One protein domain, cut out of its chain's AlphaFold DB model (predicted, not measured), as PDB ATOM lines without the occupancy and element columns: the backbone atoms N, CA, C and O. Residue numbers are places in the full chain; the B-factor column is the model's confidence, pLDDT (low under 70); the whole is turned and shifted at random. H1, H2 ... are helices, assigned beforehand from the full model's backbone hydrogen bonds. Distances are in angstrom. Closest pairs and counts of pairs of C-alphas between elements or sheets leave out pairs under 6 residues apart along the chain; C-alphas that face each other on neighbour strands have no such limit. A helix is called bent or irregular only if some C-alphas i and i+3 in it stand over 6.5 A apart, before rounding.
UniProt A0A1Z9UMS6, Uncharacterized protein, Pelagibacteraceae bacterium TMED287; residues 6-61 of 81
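This is residues 6 to 61 of the 81 residues of an uncharacterized protein of Pelagibacteraceae bacterium TMED287 (UniProt A0A1Z9UMS6). Two long helices, H1 and H3, run the same way and pack on each other at a slant. From the last residue of H1 a long link folds back along one side of this pair to the short helix H2, which packs on the first turns of H1 and leads at once into H3. The printed part has 56 residues, with three named helices in the order H1, H2, H3 and no named strand; its class is all helix. It is compact, with a radius of gyration of the C-alphas of 10.2 A, and elongated, spanning 29 by 18 by 17 A.

H1 is residues 6 to 20, 21.0 A from its first C-alpha at (-4.266, 18.841, -1.192) to its last at (13.790, 23.919, -10.541). H2 is residues 37 to 40. H3, residues 43 to 56, is 20.4 A long and ends with C-alpha 56 at (11.972, 14.335, 0.065). H3 is irregular: C-alphas 44 and 47 are 7.3 A apart.

H1 touches H2 with residues 7 to 11 alone; their closest C-alphas, those of Glu 7 and Gln 40, are 7.6 A apart. H1 also touches H3, and their closest C-alphas, those of Leu 11 and Ile 53, are 7.0 A apart. H1 and H3 run the same way at a steep tilt of 42 degrees. H2 and H3 are close but not clearly touching, with the closest C-alphas, those of Lys 38 and His 46, 7.6 A apart. In H1 every O i to N i+4 pair is within hydrogen-bond range, in H3 8 of 10 are, and H2 is too short for such a pair.

The two C-alphas farthest apart, those of Gly 22 and Glu 44, are 30.0 A from each other. The printed part has no cut. The link from H1 to H2, residues 21 to 36, is long, and the link from H2 to H3 is tight. The mean pLDDT of the printed part is 86.2, and no printed residue is under 70.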
ATOM      1  N   LYS A   6      -4.524  17.432  -0.876       90.06
ATOM      2  CA  LYS A   6      -4.266  18.841  -1.192       90.06
ATOM      3  C   LYS A   6      -2.992  19.369  -0.523       90.06
ATOM      4  O   LYS A   6      -2.218  20.073  -1.153       90.06
ATOM      5  N   GLU A   7      -2.768  19.027   0.745       89.31
ATOM      6  CA  GLU A   7      -1.551  19.424   1.465       89.31
ATOM      7  C   GLU A   7      -0.303  18.755   0.893       89.31
ATOM      8  O   GLU A   7       0.735  19.400   0.808       89.31
ATOM      9  N   LYS A   8      -0.399  17.488   0.474       90.38
ATOM     10  CA  LYS A   8       0.708  16.806  -0.207       90.38
ATOM     11  C   LYS A   8       1.055  17.492  -1.525       90.38
ATOM     12  O   LYS A   8       2.224  17.767  -1.733       90.38
ATOM     13  N   ASP A   9       0.053  17.830  -2.335       91.88
ATOM     14  CA  ASP A   9       0.219  18.549  -3.608       91.88
ATOM     15  C   ASP A   9       0.978  19.873  -3.421       91.88
ATOM     16  O   ASP A   9       1.966  20.138  -4.099       91.88
ATOM     17  N   ILE A  10       0.589  20.661  -2.410       92.00
ATOM     18  CA  ILE A  10       1.253  21.927  -2.059       92.00
ATOM     19  C   ILE A  10       2.729  21.703  -1.690       92.00
ATOM     20  O   ILE A  10       3.602  22.472  -2.098       92.00
ATOM     21  N   LEU A  11       3.023  20.663  -0.903       91.19
ATOM     22  CA  LEU A  11       4.399  20.331  -0.517       91.19
ATOM     23  C   LEU A  11       5.218  19.839  -1.708       91.19
ATOM     24  O   LEU A  11       6.396  20.177  -1.809       91.19
ATOM     25  N   GLU A  12       4.609  19.058  -2.595       90.69
ATOM     26  CA  GLU A  12       5.250  18.547  -3.802       90.69
ATOM     27  C   GLU A  12       5.591  19.685  -4.769       90.69
ATOM     28  O   GLU A  12       6.732  19.774  -5.220       90.69
ATOM     29  N   GLU A  13       4.665  20.626  -4.992       90.81
ATOM     30  CA  GLU A  13       4.917  21.825  -5.799       90.81
ATOM     31  C   GLU A  13       6.053  22.670  -5.203       90.81
ATOM     32  O   GLU A  13       6.932  23.148  -5.927       90.81
ATOM     33  N   TYR A  14       6.085  22.824  -3.875       89.75
ATOM     34  CA  TYR A  14       7.172  23.527  -3.197       89.75
ATOM     35  C   TYR A  14       8.525  22.840  -3.412       89.75
ATOM     36  O   TYR A  14       9.502  23.498  -3.771       89.75
ATOM     37  N   ILE A  15       8.588  21.519  -3.229       87.38
ATOM     38  CA  ILE A  15       9.792  20.710  -3.467       87.38
ATOM     39  C   ILE A  15      10.249  20.852  -4.924       87.38
ATOM     40  O   ILE A  15      11.429  21.108  -5.170       87.38
ATOM     41  N   GLN A  16       9.324  20.767  -5.879       85.94
ATOM     42  CA  GLN A  16       9.626  20.885  -7.302       85.94
ATOM     43  C   GLN A  16      10.157  22.276  -7.667       85.94
ATOM     44  O   GLN A  16      11.138  22.371  -8.397       85.94
ATOM     45  N   LYS A  17       9.591  23.358  -7.112       86.31
ATOM     46  CA  LYS A  17      10.125  24.723  -7.293       86.31
ATOM     47  C   LYS A  17      11.548  24.864  -6.751       86.31
ATOM     48  O   LYS A  17      12.370  25.575  -7.323       86.31
ATOM     49  N   ARG A  18      11.864  24.200  -5.636       85.12
ATOM     50  CA  ARG A  18      13.210  24.222  -5.042       85.12
ATOM     51  C   ARG A  18      14.220  23.470  -5.913       85.12
ATOM     52  O   ARG A  18      15.322  23.972  -6.107       85.12
ATOM     53  N   ILE A  19      13.806  22.348  -6.504       82.81
ATOM     54  CA  ILE A  19      14.579  21.629  -7.529       82.81
ATOM     55  C   ILE A  19      14.803  22.515  -8.760       82.81
ATOM     56  O   ILE A  19      15.945  22.717  -9.157       82.81
ATOM     57  N   ASP A  20      13.738  23.093  -9.322       82.06
ATOM     58  CA  ASP A  20      13.790  23.919 -10.541       82.06
ATOM     59  C   ASP A  20      14.693  25.153 -10.385       82.06
ATOM     60  O   ASP A  20      15.471  25.499 -11.271       82.06
ATOM     61  N   THR A  21      14.663  25.773  -9.203       81.81
ATOM     62  CA  THR A  21      15.532  26.911  -8.877       81.81
ATOM     63  C   THR A  21      16.979  26.508  -8.562       81.81
ATOM     64  O   THR A  21      17.825  27.385  -8.400       81.81
ATOM     65  N   GLY A  22      17.283  25.210  -8.455       74.31
ATOM     66  CA  GLY A  22      18.603  24.698  -8.072       74.31
ATOM     67  C   GLY A  22      18.970  24.947  -6.603       74.31
ATOM     68  O   GLY A  22      20.124  24.765  -6.212       74.31
ATOM     69  N   TYR A  23      18.007  25.363  -5.774       76.31
ATOM     70  CA  TYR A  23      18.199  25.609  -4.347       76.31
ATOM     71  C   TYR A  23      17.556  24.492  -3.531       76.31
ATOM     72  O   TYR A  23      16.364  24.540  -3.215       76.31
ATOM     73  N   GLY A  24      18.373  23.531  -3.098       80.31
ATOM     74  CA  GLY A  24      17.937  22.467  -2.196       80.31
ATOM     75  C   GLY A  24      17.222  22.987  -0.939       80.31
ATOM     76  O   GLY A  24      17.393  24.136  -0.497       80.31
ATOM     77  N   ILE A  25      16.366  22.150  -0.360       84.19
ATOM     78  CA  ILE A  25      15.679  22.471   0.893       84.19
ATOM     79  C   ILE A  25      16.605  22.107   2.058       84.19
ATOM     80  O   ILE A  25      16.925  20.930   2.220       84.19
ATOM     81  N   PRO A  26      17.014  23.073   2.904       82.06
ATOM     82  CA  PRO A  26      17.901  22.782   4.023       82.06
ATOM     83  C   PRO A  26      17.250  21.797   4.995       82.06
ATOM     84  O   PRO A  26      16.053  21.861   5.254       82.06
ATOM     85  N   TYR A  27      18.044  20.923   5.613       76.69
ATOM     86  CA  TYR A  27      17.532  19.953   6.593       76.69
ATOM     87  C   TYR A  27      16.894  20.624   7.830       76.69
ATOM     88  O   TYR A  27      16.010  20.068   8.487       76.69
ATOM     89  N   SER A  28      17.320  21.857   8.119       83.25
ATOM     90  CA  SER A  28      16.755  22.741   9.141       83.25
ATOM     91  C   SER A  28      15.448  23.423   8.720       83.25
ATOM     92  O   SER A  28      14.885  24.172   9.518       83.25
ATOM     93  N   PHE A  29      14.952  23.176   7.503       87.06
ATOM     94  CA  PHE A  29      13.704  23.746   7.014       87.06
ATOM     95  C   PHE A  29      12.536  23.423   7.950       87.06
ATOM     96  O   PHE A  29      12.368  22.291   8.417       87.06
ATOM     97  N   SER A  30      11.690  24.428   8.178       89.12
ATOM     98  CA  SER A  30      10.435  24.263   8.891       89.12
ATOM     99  C   SER A  30       9.305  25.025   8.211       89.12
ATOM    100  O   SER A  30       9.398  26.234   7.997       89.12
ATOM    101  N   ILE A  31       8.172  24.346   8.008       89.56
ATOM    102  CA  ILE A  31       6.902  24.923   7.534       89.56
ATOM    103  C   ILE A  31       6.528  26.174   8.338       89.56
ATOM    104  O   ILE A  31       5.979  27.127   7.801       89.56
ATOM    105  N   LYS A  32       6.838  26.200   9.642       87.00
ATOM    106  CA  LYS A  32       6.509  27.325  10.533       87.00
ATOM    107  C   LYS A  32       7.290  28.603  10.211       87.00
ATOM    108  O   LYS A  32       6.824  29.687  10.576       87.00
ATOM    109  N   GLN A  33       8.466  28.469   9.601       87.25
ATOM    110  CA  GLN A  33       9.337  29.578   9.207       87.25
ATOM    111  C   GLN A  33       8.982  30.104   7.812       87.25
ATOM    112  O   GLN A  33       9.163  31.291   7.546       87.25
ATOM    113  N   ASP A  34       8.427  29.251   6.950       87.81
ATOM    114  CA  ASP A  34       7.983  29.631   5.614       87.81
ATOM    115  C   ASP A  34       6.621  30.347   5.666       87.81
ATOM    116  O   ASP A  34       5.626  29.814   6.157       87.81
ATOM    117  N   LYS A  35       6.566  31.600   5.199       87.50
ATOM    118  CA  LYS A  35       5.353  32.434   5.308       87.50
ATOM    119  C   LYS A  35       4.197  31.923   4.451       87.50
ATOM    120  O   LYS A  35       3.046  32.218   4.787       87.50
ATOM    121  N   ASP A  36       4.499  31.226   3.366       86.62
ATOM    122  CA  ASP A  36       3.519  30.783   2.388       86.62
ATOM    123  C   ASP A  36       2.954  29.419   2.796       86.62
ATOM    124  O   ASP A  36       1.764  29.300   3.112       86.62
ATOM    125  N   LEU A  37       3.830  28.430   2.991       88.94
ATOM    126  CA  LEU A  37       3.446  27.089   3.433       88.94
ATOM    127  C   LEU A  37       2.737  27.100   4.791       88.94
ATOM    128  O   LEU A  37       1.770  26.362   4.991       88.94
ATOM    129  N   LYS A  38       3.139  27.985   5.714       90.75
ATOM    130  CA  LYS A  38       2.459  28.160   7.008       90.75
ATOM    131  C   LYS A  38       0.983  28.537   6.871       90.75
ATOM    132  O   LYS A  38       0.202  28.199   7.763       90.75
ATOM    133  N   LYS A  39       0.615  29.287   5.827       90.12
ATOM    134  CA  LYS A  39      -0.773  29.698   5.561       90.12
ATOM    135  C   LYS A  39      -1.543  28.622   4.809       90.12
ATOM    136  O   LYS A  39      -2.735  28.461   5.055       90.12
ATOM    137  N   GLN A  40      -0.867  27.906   3.913       90.44
ATOM    138  CA  GLN A  40      -1.489  26.879   3.083       90.44
ATOM    139  C   GLN A  40      -1.744  25.566   3.840       90.44
ATOM    140  O   GLN A  40      -2.722  24.876   3.555       90.44
ATOM    141  N   ILE A  41      -0.911  25.239   4.833       89.75
ATOM    142  CA  ILE A  41      -1.022  24.008   5.628       89.75
ATOM    143  C   ILE A  41      -1.575  24.302   7.018       89.75
ATOM    144  O   ILE A  41      -1.141  25.235   7.707       89.75
ATOM    145  N   LYS A  42      -2.516  23.466   7.473       88.69
ATOM    146  CA  LYS A  42      -3.109  23.606   8.808       88.69
ATOM    147  C   LYS A  42      -2.042  23.464   9.894       88.69
ATOM    148  O   LYS A  42      -1.184  22.589   9.825       88.69
ATOM    149  N   LYS A  43      -2.137  24.274  10.956       88.56
ATOM    150  CA  LYS A  43      -1.164  24.277  12.071       88.56
ATOM    151  C   LYS A  43      -0.954  22.898  12.703       88.56
ATOM    152  O   LYS A  43       0.173  22.545  13.028       88.56
ATOM    153  N   GLU A  44      -2.023  22.116  12.834       90.00
ATOM    154  CA  GLU A  44      -1.990  20.744  13.365       90.00
ATOM    155  C   GLU A  44      -1.215  19.754  12.472       90.00
ATOM    156  O   GLU A  44      -0.809  18.697  12.940       90.00
ATOM    157  N   LYS A  45      -0.995  20.099  11.197       89.75
ATOM    158  CA  LYS A  45      -0.312  19.282  10.182       89.75
ATOM    159  C   LYS A  45       1.113  19.744   9.900       89.75
ATOM    160  O   LYS A  45       1.796  19.136   9.084       89.75
ATOM    161  N   HIS A  46       1.582  20.816  10.546       90.44
ATOM    162  CA  HIS A  46       2.927  21.352  10.306       90.44
ATOM    163  C   HIS A  46       4.018  20.321  10.593       90.44
ATOM    164  O   HIS A  46       5.021  20.300   9.890       90.44
ATOM    165  N   ASP A  47       3.822  19.466  11.597       89.94
ATOM    166  CA  ASP A  47       4.779  18.414  11.936       89.94
ATOM    167  C   ASP A  47       4.821  17.315  10.865       89.94
ATOM    168  O   ASP A  47       5.877  17.057  10.286       89.94
ATOM    169  N   ASP A  48       3.652  16.777  10.491       91.38
ATOM    170  CA  ASP A  48       3.509  15.817   9.390       91.38
ATOM    171  C   ASP A  48       4.099  16.377   8.070       91.38
ATOM    172  O   ASP A  48       4.777  15.661   7.330       91.38
ATOM    173  N   ALA A  49       3.904  17.670   7.791       91.31
ATOM    174  CA  ALA A  49       4.451  18.351   6.618       91.31
ATOM    175  C   ALA A  49       5.982  18.519   6.669       91.31
ATOM    176  O   ALA A  49       6.653  18.306   5.657       91.31
ATOM    177  N   ASN A  50       6.554  18.827   7.838       90.50
ATOM    178  CA  ASN A  50       8.011  18.848   8.021       90.50
ATOM    179  C   ASN A  50       8.617  17.460   7.779       90.50
ATOM    180  O   ASN A  50       9.650  17.348   7.118       90.50
ATOM    181  N   ILE A  51       7.974  16.400   8.282       89.88
ATOM    182  CA  ILE A  51       8.406  15.014   8.057       89.88
ATOM    183  C   ILE A  51       8.346  14.678   6.564       89.88
ATOM    184  O   ILE A  51       9.291  14.097   6.030       89.88
ATOM    185  N   TYR A  52       7.262  15.058   5.884       90.44
ATOM    186  CA  TYR A  52       7.108  14.829   4.449       90.44
ATOM    187  C   TYR A  52       8.215  15.516   3.641       90.44
ATOM    188  O   TYR A  52       8.848  14.867   2.807       90.44
ATOM    189  N   ILE A  53       8.505  16.790   3.928       88.31
ATOM    190  CA  ILE A  53       9.606  17.510   3.281       88.31
ATOM    191  C   ILE A  53      10.937  16.828   3.578       88.31
ATOM    192  O   ILE A  53      11.652  16.519   2.637       88.31
ATOM    193  N   ARG A  54      11.258  16.502   4.838       86.38
ATOM    194  CA  ARG A  54      12.529  15.840   5.197       86.38
ATOM    195  C   ARG A  54      12.760  14.524   4.458       86.38
ATOM    196  O   ARG A  54      13.884  14.264   4.052       86.38
ATOM    197  N   LYS A  55      11.711  13.728   4.235       87.69
ATOM    198  CA  LYS A  55      11.797  12.489   3.437       87.69
ATOM    199  C   LYS A  55      12.070  12.735   1.950       87.69
ATOM    200  O   LYS A  55      12.518  11.830   1.262       87.69
ATOM    201  N   ASN A  56      11.776  13.934   1.456       83.38
ATOM    202  CA  ASN A  56      11.972  14.335   0.065       83.38
ATOM    203  C   ASN A  56      13.095  15.374  -0.104       83.38
ATOM    204  O   ASN A  56      13.384  15.765  -1.229       83.38
ATOM    205  N   VAL A  57      13.749  15.808   0.980       78.62
ATOM    206  CA  VAL A  57      14.847  16.786   0.955       78.62
ATOM    207  C   VAL A  57      15.985  16.281   0.074       78.62
ATOM    208  O   VAL A  57      16.512  17.042  -0.728       78.62
ATOM    209  N   GLU A  58      16.314  14.993   0.143       77.44
ATOM    210  CA  GLU A  58      17.360  14.398  -0.694       77.44
ATOM    211  C   GLU A  58      17.045  14.546  -2.188       77.44
ATOM    212  O   GLU A  58      17.926  14.898  -2.965       77.44
ATOM    213  N   ARG A  59      15.769  14.447  -2.591       74.25
ATOM    214  CA  ARG A  59      15.350  14.683  -3.986       74.25
ATOM    215  C   ARG A  59      15.654  16.105  -4.457       74.25
ATOM    216  O   ARG A  59      15.821  16.319  -5.647       74.25
ATOM    217  N   THR A  60      15.747  17.067  -3.536       74.62
ATOM    218  CA  THR A  60      16.106  18.456  -3.864       74.62
ATOM    219  C   THR A  60      17.598  18.689  -4.056       74.62
ATOM    220  O   THR A  60      17.982  19.735  -4.569       74.62
ATOM    221  N   TYR A  61      18.434  17.729  -3.660       70.38
ATOM    222  CA  TYR A  61      19.889  17.805  -3.772       70.38
ATOM    223  C   TYR A  61      20.456  16.935  -4.905       70.38
ATOM    224  O   TYR A  61      21.641  17.044  -5.206       70.38
TER     225      TYR A  61